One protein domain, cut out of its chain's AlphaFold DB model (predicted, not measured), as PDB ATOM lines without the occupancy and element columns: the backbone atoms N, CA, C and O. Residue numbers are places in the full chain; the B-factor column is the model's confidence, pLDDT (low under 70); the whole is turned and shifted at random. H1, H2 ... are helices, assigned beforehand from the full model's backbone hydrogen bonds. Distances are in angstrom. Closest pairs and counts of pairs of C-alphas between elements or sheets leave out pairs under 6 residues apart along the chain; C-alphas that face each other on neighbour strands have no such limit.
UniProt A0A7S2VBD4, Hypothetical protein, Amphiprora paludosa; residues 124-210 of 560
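What this domain is: This is residues 124 to 210 of the 560 residues of the protein "Hypothetical protein" of Amphiprora paludosa (UniProt A0A7S2VBD4). One long helix, H3, runs out as an arm from a small head in which H1 and H2 cross steeply; its far part, residues 189 to 202, sticks out freely and ends at the short H4. The first residues of H1 pack on H3 near its beginning, and the long link from H1 to H2 makes a loop whose residues 146 to 151 stick out. The printed part has 87 residues with four named helices, in the order H1, H2, H3, H4, and no named strand; its class is all helix. It is extended, with a radius of gyration of the C-alphas of 20.1 A, and spans 61 by 38 by 21 A.

Where its parts are: H3, residues 175 to 202, is 40.5 A long, from C-alpha 175 at (225.464, 226.429, 155.867) to C-alpha 202 at (194.182, 210.131, 175.834). H1, residues 124 to 142, is 25.9 A long and begins with C-alpha 124 at (222.717, 218.656, 166.264). H2, residues 159 to 171, measures 18.3 A, and H4, residues 205 to 210, 8.4 A.

How they stand to each other: H3 touches H1 with residues 181 to 185 alone, and H1 touches H3 with residues 124 to 127 alone. Their closest C-alphas, of Phe 127 and Phe 181, are 6.7 A apart, and they run opposite ways at a steep tilt of 57 degrees. H1 touches H2, the closest C-alphas being those of Gln 131 and Ile 166, 6.5 A apart; they run opposite ways at a steep tilt of 64 degrees. H2 and H3 are only just apart, 8.5 A at the closest. H3 and H4 meet only through their link. In H1, H3 and H4 every O i to N i+4 pair is within hydrogen-bond range; in H2, 8 of 9 are.

The domain as a whole: The C-alphas of Gly 144 and Glu 209, the two farthest apart, are 61.6 A apart. The printed part has no cut. The link from H1 to H2 is long, with 16 residues; the other two are tight. The pLDDT is under 70 at residues 145 to 149, 152 and 205 to 210.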
ATOM      1  N   TYR A 124     221.481 219.272 165.775       98.44
ATOM      2  CA  TYR A 124     222.717 218.656 166.264       98.44
ATOM      3  C   TYR A 124     222.553 217.169 166.622       98.44
ATOM      4  O   TYR A 124     223.432 216.370 166.324       98.44
ATOM      5  N   ASN A 125     221.432 216.762 167.230       98.25
ATOM      6  CA  ASN A 125     221.190 215.353 167.567       98.25
ATOM      7  C   ASN A 125     220.964 214.483 166.319       98.25
ATOM      8  O   ASN A 125     221.291 213.296 166.346       98.25
ATOM      9  N   LEU A 126     220.417 215.052 165.240       98.50
ATOM     10  CA  LEU A 126     220.301 214.387 163.940       98.50
ATOM     11  C   LEU A 126     221.685 214.234 163.290       98.50
ATOM     12  O   LEU A 126     222.111 213.109 163.027       98.50
ATOM     13  N   PHE A 127     222.437 215.332 163.166       98.62
ATOM     14  CA  PHE A 127     223.820 215.340 162.672       98.62
ATOM     15  C   PHE A 127     224.734 214.377 163.447       98.62
ATOM     16  O   PHE A 127     225.498 213.620 162.852       98.62
ATOM     17  N   PHE A 128     224.621 214.338 164.780       98.44
ATOM     18  CA  PHE A 128     225.405 213.443 165.634       98.44
ATOM     19  C   PHE A 128     225.122 211.962 165.349       98.44
ATOM     20  O   PHE A 128     226.019 211.141 165.513       98.44
ATOM     21  N   ARG A 129     223.909 211.590 164.915       98.06
ATOM     22  CA  ARG A 129     223.605 210.208 164.504       98.06
ATOM     23  C   ARG A 129     224.294 209.864 163.183       98.06
ATOM     24  O   ARG A 129     224.999 208.861 163.134       98.06
ATOM     25  N   GLU A 130     224.137 210.719 162.174       98.19
ATOM     26  CA  GLU A 130     224.702 210.550 160.824       98.19
ATOM     27  C   GLU A 130     226.242 210.490 160.880       98.19
ATOM     28  O   GLU A 130     226.852 209.486 160.508       98.19
ATOM     29  N   GLN A 131     226.885 211.488 161.498       98.12
ATOM     30  CA  GLN A 131     228.345 211.533 161.647       98.12
ATOM     31  C   GLN A 131     228.910 210.424 162.542       98.12
ATOM     32  O   GLN A 131     230.028 209.964 162.313       98.12
ATOM     33  N   ARG A 132     228.160 209.950 163.546       97.19
ATOM     34  CA  ARG A 132     228.594 208.811 164.368       97.19
ATOM     35  C   ARG A 132     228.691 207.523 163.563       97.19
ATOM     36  O   ARG A 132     229.566 206.710 163.849       97.19
ATOM     37  N   GLU A 133     227.787 207.307 162.617       96.62
ATOM     38  CA  GLU A 133     227.802 206.101 161.793       96.62
ATOM     39  C   GLU A 133     228.928 206.185 160.755       96.62
ATOM     40  O   GLU A 133     229.716 205.242 160.675       96.62
ATOM     41  N   ILE A 134     229.129 207.356 160.135       96.62
ATOM     42  CA  ILE A 134     230.276 207.648 159.254       96.62
ATOM     43  C   ILE A 134     231.615 207.402 159.973       96.62
ATOM     44  O   ILE A 134     232.404 206.590 159.507       96.62
ATOM     45  N   ILE A 135     231.869 208.029 161.130       96.31
ATOM     46  CA  ILE A 135     233.162 207.921 161.843       96.31
ATOM     47  C   ILE A 135     233.438 206.483 162.324       96.31
ATOM     48  O   ILE A 135     234.588 206.036 162.363       96.31
ATOM     49  N   VAL A 136     232.395 205.729 162.694       93.88
ATOM     50  CA  VAL A 136     232.536 204.311 163.064       93.88
ATOM     51  C   VAL A 136     232.861 203.449 161.843       93.88
ATOM     52  O   VAL A 136     233.706 202.562 161.963       93.88
ATOM     53  N   GLU A 137     232.241 203.702 160.688       93.19
ATOM     54  CA  GLU A 137     232.548 202.987 159.446       93.19
ATOM     55  C   GLU A 137     233.961 203.316 158.941       93.19
ATOM     56  O   GLU A 137     234.774 202.401 158.793       93.19
ATOM     57  N   GLU A 138     234.285 204.606 158.816       94.19
ATOM     58  CA  GLU A 138     235.594 205.175 158.456       94.19
ATOM     59  C   GLU A 138     236.738 204.486 159.220       94.19
ATOM     60  O   GLU A 138     237.668 203.950 158.613       94.19
ATOM     61  N   ARG A 139     236.625 204.368 160.552       92.94
ATOM     62  CA  ARG A 139     237.649 203.690 161.363       92.94
ATOM     63  C   ARG A 139     237.646 202.165 161.225       92.94
ATOM     64  O   ARG A 139     238.707 201.560 161.354       92.94
ATOM     65  N   THR A 140     236.503 201.517 160.970       89.62
ATOM     66  CA  THR A 140     236.493 200.064 160.683       89.62
ATOM     67  C   THR A 140     237.103 199.718 159.327       89.62
ATOM     68  O   THR A 140     237.692 198.646 159.204       89.62
ATOM     69  N   VAL A 141     237.017 200.620 158.343       90.12
ATOM     70  CA  VAL A 141     237.711 200.491 157.054       90.12
ATOM     71  C   VAL A 141     239.209 200.744 157.240       90.12
ATOM     72  O   VAL A 141     240.013 199.891 156.874       90.12
ATOM     73  N   ALA A 142     239.591 201.851 157.887       91.56
ATOM     74  CA  ALA A 142     240.995 202.232 158.085       91.56
ATOM     75  C   ALA A 142     241.815 201.217 158.907       91.56
ATOM     76  O   ALA A 142     243.009 201.062 158.674       91.56
ATOM     77  N   LEU A 143     241.190 200.502 159.851       89.12
ATOM     78  CA  LEU A 143     241.850 199.436 160.622       89.12
ATOM     79  C   LEU A 143     242.024 198.119 159.847       89.12
ATOM     80  O   LEU A 143     242.631 197.191 160.379       89.12
ATOM     81  N   GLY A 144     241.446 197.984 158.648       81.88
ATOM     82  CA  GLY A 144     241.476 196.740 157.873       81.88
ATOM     83  C   GLY A 144     240.841 195.537 158.587       81.88
ATOM     84  O   GLY A 144     241.057 194.400 158.173       81.88
ATOM     85  N   GLU A 145     240.065 195.742 159.663       68.62
ATOM     86  CA  GLU A 145     239.598 194.662 160.549       68.62
ATOM     87  C   GLU A 145     238.377 193.902 159.979       68.62
ATOM     88  O   GLU A 145     237.422 193.548 160.681       68.62
ATOM     89  N   THR A 146     238.419 193.591 158.681       63.03
ATOM     90  CA  THR A 146     237.523 192.655 157.991       63.03
ATOM     91  C   THR A 146     237.818 191.222 158.437       63.03
ATOM     92  O   THR A 146     238.276 190.388 157.658       63.03
ATOM     93  N   THR A 147     237.589 190.927 159.722       58.69
ATOM     94  CA  THR A 147     237.881 189.612 160.304       58.69
ATOM     95  C   THR A 147     237.212 188.507 159.481       58.69
ATOM     96  O   THR A 147     235.992 188.509 159.295       58.69
ATOM     97  N   ALA A 148     237.999 187.533 159.012       65.31
ATOM     98  CA  ALA A 148     237.560 186.516 158.046       65.31
ATOM     99  C   ALA A 148     236.410 185.601 158.536       65.31
ATOM    100  O   ALA A 148     235.865 184.815 157.770       65.31
ATOM    101  N   ARG A 149     235.997 185.720 159.807       67.56
ATOM    102  CA  ARG A 149     234.821 185.053 160.395       67.56
ATOM    103  C   ARG A 149     233.521 185.874 160.300       67.56
ATOM    104  O   ARG A 149     232.569 185.590 161.024       67.56
ATOM    105  N   GLY A 150     233.468 186.916 159.467       70.44
ATOM    106  CA  GLY A 150     232.251 187.669 159.105       70.44
ATOM    107  C   GLY A 150     231.652 188.574 160.194       70.44
ATOM    108  O   GLY A 150     230.945 189.532 159.886       70.44
ATOM    109  N   LYS A 151     231.963 188.340 161.474       73.12
ATOM    110  CA  LYS A 151     231.568 189.202 162.597       73.12
ATOM    111  C   LYS A 151     232.482 190.428 162.689       73.12
ATOM    112  O   LYS A 151     233.379 190.462 163.529       73.12
ATOM    113  N   ARG A 152     232.226 191.441 161.848       65.06
ATOM    114  CA  ARG A 152     232.847 192.779 161.946       65.06
ATOM    115  C   ARG A 152     232.770 193.274 163.397       65.06
ATOM    116  O   ARG A 152     231.683 193.599 163.883       65.06
ATOM    117  N   LYS A 153     233.905 193.339 164.098       71.31
ATOM    118  CA  LYS A 153     233.974 194.025 165.392       71.31
ATOM    119  C   LYS A 153     233.808 195.514 165.096       71.31
ATOM    120  O   LYS A 153     234.587 196.073 164.331       71.31
ATOM    121  N   ARG A 154     232.792 196.171 165.664       73.62
ATOM    122  CA  ARG A 154     232.716 197.639 165.589       73.62
ATOM    123  C   ARG A 154     233.944 198.214 166.294       73.62
ATOM    124  O   ARG A 154     234.210 197.834 167.437       73.62
ATOM    125  N   ALA A 155     234.673 199.099 165.613       78.88
ATOM    126  CA  ALA A 155     235.872 199.726 166.153       78.88
ATOM    127  C   ALA A 155     235.556 200.385 167.506       78.88
ATOM    128  O   ALA A 155     234.551 201.086 167.648       78.88
ATOM    129  N   LYS A 156     236.407 200.149 168.512       88.31
ATOM    130  CA  LYS A 156     236.222 200.660 169.879       88.31
ATOM    131  C   LYS A 156     236.639 202.132 169.987       88.31
ATOM    132  O   LYS A 156     237.567 202.465 170.714       88.31
ATOM    133  N   ILE A 157     235.954 203.004 169.250       94.19
ATOM    134  CA  ILE A 157     236.088 204.460 169.386       94.19
ATOM    135  C   ILE A 157     235.601 204.851 170.782       94.19
ATOM    136  O   ILE A 157     234.516 204.427 171.197       94.19
ATOM    137  N   SER A 158     236.384 205.641 171.518       96.00
ATOM    138  CA  SER A 158     235.915 206.146 172.811       96.00
ATOM    139  C   SER A 158     234.811 207.187 172.593       96.00
ATOM    140  O   SER A 158     234.831 207.938 171.618       96.00
ATOM    141  N   PHE A 159     233.818 207.250 173.486       95.81
ATOM    142  CA  PHE A 159     232.721 208.216 173.328       95.81
ATOM    143  C   PHE A 159     233.220 209.672 173.353       95.81
ATOM    144  O   PHE A 159     232.664 210.523 172.666       95.81
ATOM    145  N   GLU A 160     234.290 209.947 174.100       97.31
ATOM    146  CA  GLU A 160     234.909 211.270 174.192       97.31
ATOM    147  C   GLU A 160     235.614 211.680 172.888       97.31
ATOM    148  O   GLU A 160     235.399 212.782 172.392       97.31
ATOM    149  N   GLU A 161     236.405 210.783 172.298       97.25
ATOM    150  CA  GLU A 161     237.045 210.964 170.987       97.25
ATOM    151  C   GLU A 161     235.999 211.185 169.886       97.25
ATOM    152  O   GLU A 161     236.095 212.137 169.113       97.25
ATOM    153  N   LEU A 162     234.941 210.367 169.874       97.19
ATOM    154  CA  LEU A 162     233.811 210.520 168.959       97.19
ATOM    155  C   LEU A 162     233.116 211.883 169.127       97.19
ATOM    156  O   LEU A 162     232.839 212.558 168.139       97.19
ATOM    157  N   ALA A 163     232.853 212.306 170.366       98.12
ATOM    158  CA  ALA A 163     232.217 213.590 170.651       98.12
ATOM    159  C   ALA A 163     233.102 214.783 170.251       98.12
ATOM    160  O   ALA A 163     232.584 215.766 169.721       98.12
ATOM    161  N   LYS A 164     234.426 214.688 170.439       98.44
ATOM    162  CA  LYS A 164     235.401 215.689 169.972       98.44
ATOM    163  C   LYS A 164     235.397 215.806 168.443       98.44
ATOM    164  O   LYS A 164     235.305 216.919 167.929       98.44
ATOM    165  N   LEU A 165     235.421 214.681 167.724       97.94
ATOM    166  CA  LEU A 165     235.387 214.657 166.255       97.94
ATOM    167  C   LEU A 165     234.078 215.237 165.693       97.94
ATOM    168  O   LEU A 165     234.120 216.112 164.829       97.94
ATOM    169  N   ILE A 166     232.920 214.812 166.211       98.38
ATOM    170  CA  ILE A 166     231.613 215.330 165.762       98.38
ATOM    171  C   ILE A 166     231.453 216.812 166.131       98.38
ATOM    172  O   ILE A 166     230.978 217.593 165.312       98.38
ATOM    173  N   GLY A 167     231.904 217.229 167.319       98.31
ATOM    174  CA  GLY A 167     231.907 218.637 167.729       98.31
ATOM    175  C   GLY A 167     232.809 219.526 166.865       98.31
ATOM    176  O   GLY A 167     232.495 220.697 166.668       98.31
ATOM    177  N   GLY A 168     233.894 218.974 166.310       98.44
ATOM    178  CA  GLY A 168     234.709 219.627 165.283       98.44
ATOM    179  C   GLY A 168     233.974 219.739 163.945       98.44
ATOM    180  O   GLY A 168     233.825 220.841 163.425       98.44
ATOM    181  N   ARG A 169     233.440 218.621 163.425       98.38
ATOM    182  CA  ARG A 169     232.682 218.607 162.156       98.38
ATOM    183  C   ARG A 169     231.454 219.533 162.198       98.38
ATOM    184  O   ARG A 169     231.189 220.202 161.213       98.38
ATOM    185  N   TRP A 170     230.751 219.646 163.332       98.56
ATOM    186  CA  TRP A 170     229.592 220.547 163.483       98.56
ATOM    187  C   TRP A 170     229.949 222.039 163.422       98.56
ATOM    188  O   TRP A 170     229.146 222.835 162.952       98.56
ATOM    189  N   LYS A 171     231.138 222.440 163.890       98.44
ATOM    190  CA  LYS A 171     231.593 223.841 163.795       98.44
ATOM    191  C   LYS A 171     231.974 224.243 162.370       98.44
ATOM    192  O   LYS A 171     231.905 225.421 162.046       98.44
ATOM    193  N   ASN A 172     232.356 223.263 161.553       98.38
ATOM    194  CA  ASN A 172     232.867 223.444 160.197       98.38
ATOM    195  C   ASN A 172     231.887 222.899 159.135       98.38
ATOM    196  O   ASN A 172     232.302 222.571 158.026       98.38
ATOM    197  N   ILE A 173     230.608 222.739 159.492       98.12
ATOM    198  CA  ILE A 173     229.551 222.265 158.592       98.12
ATOM    199  C   ILE A 173     229.216 223.342 157.547       98.12
ATOM    200  O   ILE A 173     229.258 224.536 157.852       98.12
ATOM    201  N   ALA A 174     228.851 222.938 156.329       98.44
ATOM    202  CA  ALA A 174     228.341 223.878 155.332       98.44
ATOM    203  C   ALA A 174     227.006 224.506 155.801       98.44
ATOM    204  O   ALA A 174     226.207 223.819 156.449       98.44
ATOM    205  N   PRO A 175     226.722 225.785 155.479       98.31
ATOM    206  CA  PRO A 175     225.464 226.429 155.867       98.31
ATOM    207  C   PRO A 175     224.238 225.692 155.302       98.31
ATOM    208  O   PRO A 175     223.258 225.507 156.022       98.31
ATOM    209  N   ASP A 176     224.337 225.188 154.073       98.38
ATOM    210  CA  ASP A 176     223.286 224.451 153.364       98.38
ATOM    211  C   ASP A 176     222.974 223.104 154.050       98.38
ATOM    212  O   ASP A 176     221.817 222.726 154.247       98.38
ATOM    213  N   GLU A 177     224.009 222.382 154.498       98.19
ATOM    214  CA  GLU A 177     223.840 221.159 155.292       98.19
ATOM    215  C   GLU A 177     223.240 221.472 156.669       98.19
ATOM    216  O   GLU A 177     222.350 220.763 157.142       98.19
ATOM    217  N   LEU A 178     223.685 222.554 157.314       98.19
ATOM    218  CA  LEU A 178     223.113 223.018 158.576       98.19
ATOM    219  C   LEU A 178     221.622 223.363 158.425       98.19
ATOM    220  O   LEU A 178     220.841 223.084 159.336       98.19
ATOM    221  N   GLU A 179     221.210 223.924 157.288       98.38
ATOM    222  CA  GLU A 179     219.805 224.163 156.954       98.38
ATOM    223  C   GLU A 179     219.023 222.860 156.736       98.38
ATOM    224  O   GLU A 179     217.975 222.686 157.362       98.38
ATOM    225  N   ARG A 180     219.577 221.879 156.004       98.50
ATOM    226  CA  ARG A 180     219.020 220.511 155.916       98.50
ATOM    227  C   ARG A 180     218.761 219.917 157.313       98.50
ATOM    228  O   ARG A 180     217.683 219.371 157.557       98.50
ATOM    229  N   PHE A 181     219.700 220.045 158.256       98.56
ATOM    230  CA  PHE A 181     219.510 219.549 159.630       98.56
ATOM    231  C   PHE A 181     218.517 220.377 160.464       98.56
ATOM    232  O   PHE A 181     217.847 219.802 161.327       98.56
ATOM    233  N   LYS A 182     218.375 221.690 160.221       98.44
ATOM    234  CA  LYS A 182     217.314 222.518 160.833       98.44
ATOM    235  C   LYS A 182     215.929 222.084 160.348       98.44
ATOM    236  O   LYS A 182     215.075 221.804 161.184       98.44
ATOM    237  N   ALA A 183     215.735 221.944 159.036       98.56
ATOM    238  CA  ALA A 183     214.459 221.551 158.440       98.56
ATOM    239  C   ALA A 183     213.952 220.201 158.986       98.56
ATOM    240  O   ALA A 183     212.813 220.106 159.445       98.56
ATOM    241  N   MET A 184     214.825 219.185 159.051       98.25
ATOM    242  CA  MET A 184     214.480 217.882 159.644       98.25
ATOM    243  C   MET A 184     214.158 217.973 161.149       98.25
ATOM    244  O   MET A 184     213.304 217.240 161.644       98.25
ATOM    245  N   ALA A 185     214.801 218.876 161.899       98.44
ATOM    246  CA  ALA A 185     214.498 219.089 163.317       98.44
ATOM    247  C   ALA A 185     213.168 219.834 163.539       98.44
ATOM    248  O   ALA A 185     212.465 219.570 164.515       98.44
ATOM    249  N   GLU A 186     212.791 220.737 162.632       98.50
ATOM    250  CA  GLU A 186     211.471 221.371 162.637       98.50
ATOM    251  C   GLU A 186     210.352 220.390 162.287       98.50
ATOM    252  O   GLU A 186     209.275 220.463 162.876       98.50
ATOM    253  N   GLU A 187     210.591 219.459 161.361       98.50
ATOM    254  CA  GLU A 187     209.672 218.356 161.066       98.50
ATOM    255  C   GLU A 187     209.496 217.430 162.282       98.50
ATOM    256  O   GLU A 187     208.367 217.167 162.700       98.50
ATOM    257  N   ASP A 188     210.593 217.027 162.932       98.50
ATOM    258  CA  ASP A 188     210.561 216.215 164.157       98.50
ATOM    259  C   ASP A 188     209.812 216.938 165.301       98.50
ATOM    260  O   ASP A 188     209.024 216.329 166.030       98.50
ATOM    261  N   ALA A 189     209.968 218.264 165.405       98.44
ATOM    262  CA  ALA A 189     209.222 219.106 166.339       98.44
ATOM    263  C   ALA A 189     207.733 219.275 165.974       98.44
ATOM    264  O   ALA A 189     206.899 219.358 166.880       98.44
ATOM    265  N   LYS A 190     207.373 219.306 164.682       98.56
ATOM    266  CA  LYS A 190     205.973 219.287 164.212       98.56
ATOM    267  C   LYS A 190     205.310 217.949 164.563       98.56
ATOM    268  O   LYS A 190     204.229 217.968 165.150       98.56
ATOM    269  N   ARG A 191     205.988 216.815 164.326       98.56
ATOM    270  CA  ARG A 191     205.522 215.476 164.744       98.56
ATOM    271  C   ARG A 191     205.315 215.399 166.258       98.56
ATOM    272  O   ARG A 191     204.246 215.007 166.707       98.56
ATOM    273  N   TYR A 192     206.293 215.833 167.055       98.38
ATOM    274  CA  TYR A 192     206.163 215.793 168.517       98.38
ATOM    275  C   TYR A 192     204.978 216.619 169.037       98.38
ATOM    276  O   TYR A 192     204.345 216.216 170.010       98.38
ATOM    277  N   LYS A 193     204.647 217.757 168.407       98.31
ATOM    278  CA  LYS A 193     203.464 218.551 168.777       98.31
ATOM    279  C   LYS A 193     202.167 217.767 168.556       98.31
ATOM    280  O   LYS A 193     201.386 217.655 169.496       98.31
ATOM    281  N   SER A 194     201.964 217.173 167.377       98.31
ATOM    282  CA  SER A 194     200.745 216.398 167.098       98.31
ATOM    283  C   SER A 194     200.658 215.111 167.933       98.31
ATOM    284  O   SER A 194     199.591 214.796 168.459       98.31
ATOM    285  N   GLU A 195     201.779 214.417 168.158       97.88
ATOM    286  CA  GLU A 195     201.861 213.277 169.086       97.88
ATOM    287  C   GLU A 195     201.502 213.684 170.529       97.88
ATOM    288  O   GLU A 195     200.728 212.996 171.197       97.88
ATOM    289  N   MET A 196     202.023 214.821 171.012       97.38
ATOM    290  CA  MET A 196     201.709 215.359 172.341       97.38
ATOM    291  C   MET A 196     200.252 215.794 172.473       97.38
ATOM    292  O   MET A 196     199.673 215.617 173.542       97.38
ATOM    293  N   GLU A 197     199.642 216.344 171.423       97.00
ATOM    294  CA  GLU A 197     198.217 216.671 171.430       97.00
ATOM    295  C   GLU A 197     197.357 215.416 171.579       97.00
ATOM    296  O   GLU A 197     196.483 215.394 172.448       97.00
ATOM    297  N   VAL A 198     197.629 214.361 170.803       96.88
ATOM    298  CA  VAL A 198     196.931 213.070 170.928       96.88
ATOM    299  C   VAL A 198     197.115 212.500 172.337       96.88
ATOM    300  O   VAL A 198     196.121 212.205 173.003       96.88
ATOM    301  N   TYR A 199     198.352 212.450 172.841       96.12
ATOM    302  CA  TYR A 199     198.648 212.000 174.205       96.12
ATOM    303  C   TYR A 199     197.928 212.845 175.274       96.12
ATOM    304  O   TYR A 199     197.382 212.309 176.234       96.12
ATOM    305  N   SER A 200     197.843 214.168 175.104       94.56
ATOM    306  CA  SER A 200     197.145 215.060 176.046       94.56
ATOM    307  C   SER A 200     195.623 214.868 176.083       94.56
ATOM    308  O   SER A 200     194.984 215.276 177.057       94.56
ATOM    309  N   ARG A 201     195.043 214.257 175.038       94.62
ATOM    310  CA  ARG A 201     193.627 213.868 174.975       94.62
ATOM    311  C   ARG A 201     193.424 212.485 175.608       94.62
ATOM    312  O   ARG A 201     192.497 212.324 176.394       94.62
ATOM    313  N   THR A 202     194.308 211.519 175.341       93.69
ATOM    314  CA  THR A 202     194.182 210.131 175.834       93.69
ATOM    315  C   THR A 202     194.691 209.893 177.259       93.69
ATOM    316  O   THR A 202     194.244 208.946 177.895       93.69
ATOM    317  N   ALA A 203     195.575 210.740 177.800       91.06
ATOM    318  CA  ALA A 203     196.143 210.572 179.147       91.06
ATOM    319  C   ALA A 203     195.298 211.180 180.289       91.06
ATOM    320  O   ALA A 203     195.608 210.970 181.461       91.06
ATOM    321  N   LYS A 204     194.250 211.955 179.975       76.69
ATOM    322  CA  LYS A 204     193.352 212.574 180.968       76.69
ATOM    323  C   LYS A 204     192.309 211.637 181.614       76.69
ATOM    324  O   LYS A 204     192.146 211.768 182.827       76.69
ATOM    325  N   PRO A 205     191.607 210.729 180.894       69.38
ATOM    326  CA  PRO A 205     190.482 209.988 181.473       69.38
ATOM    327  C   PRO A 205     190.869 209.095 182.657       69.38
ATOM    328  O   PRO A 205     190.305 209.279 183.725       69.38
ATOM    329  N   ASP A 206     191.864 208.207 182.532       62.50
ATOM    330  CA  ASP A 206     192.198 207.225 183.590       62.50
ATOM    331  C   ASP A 206     192.596 207.886 184.927       62.50
ATOM    332  O   ASP A 206     192.207 207.432 186.003       62.50
ATOM    333  N   VAL A 207     193.293 209.030 184.881       63.91
ATOM    334  CA  VAL A 207     193.602 209.802 186.097       63.91
ATOM    335  C   VAL A 207     192.333 210.400 186.704       63.91
ATOM    336  O   VAL A 207     192.176 210.344 187.917       63.91
ATOM    337  N   GLN A 208     191.427 210.960 185.899       60.34
ATOM    338  CA  GLN A 208     190.223 211.628 186.400       60.34
ATOM    339  C   GLN A 208     189.113 210.642 186.804       60.34
ATOM    340  O   GLN A 208     188.330 210.948 187.698       60.34
ATOM    341  N   GLU A 209     189.083 209.445 186.222       62.03
ATOM    342  CA  GLU A 209     188.195 208.345 186.603       62.03
ATOM    343  C   GLU A 209     188.685 207.657 187.888       62.03
ATOM    344  O   GLU A 209     187.898 207.457 188.806       62.03
ATOM    345  N   ARG A 210     189.999 207.416 188.051       62.66
ATOM    346  CA  ARG A 210     190.560 206.914 189.326       62.66
ATOM    347  C   ARG A 210     190.612 207.951 190.449       62.66
ATOM    348  O   ARG A 210     190.476 207.582 191.614       62.66
TER     349      ARG A 210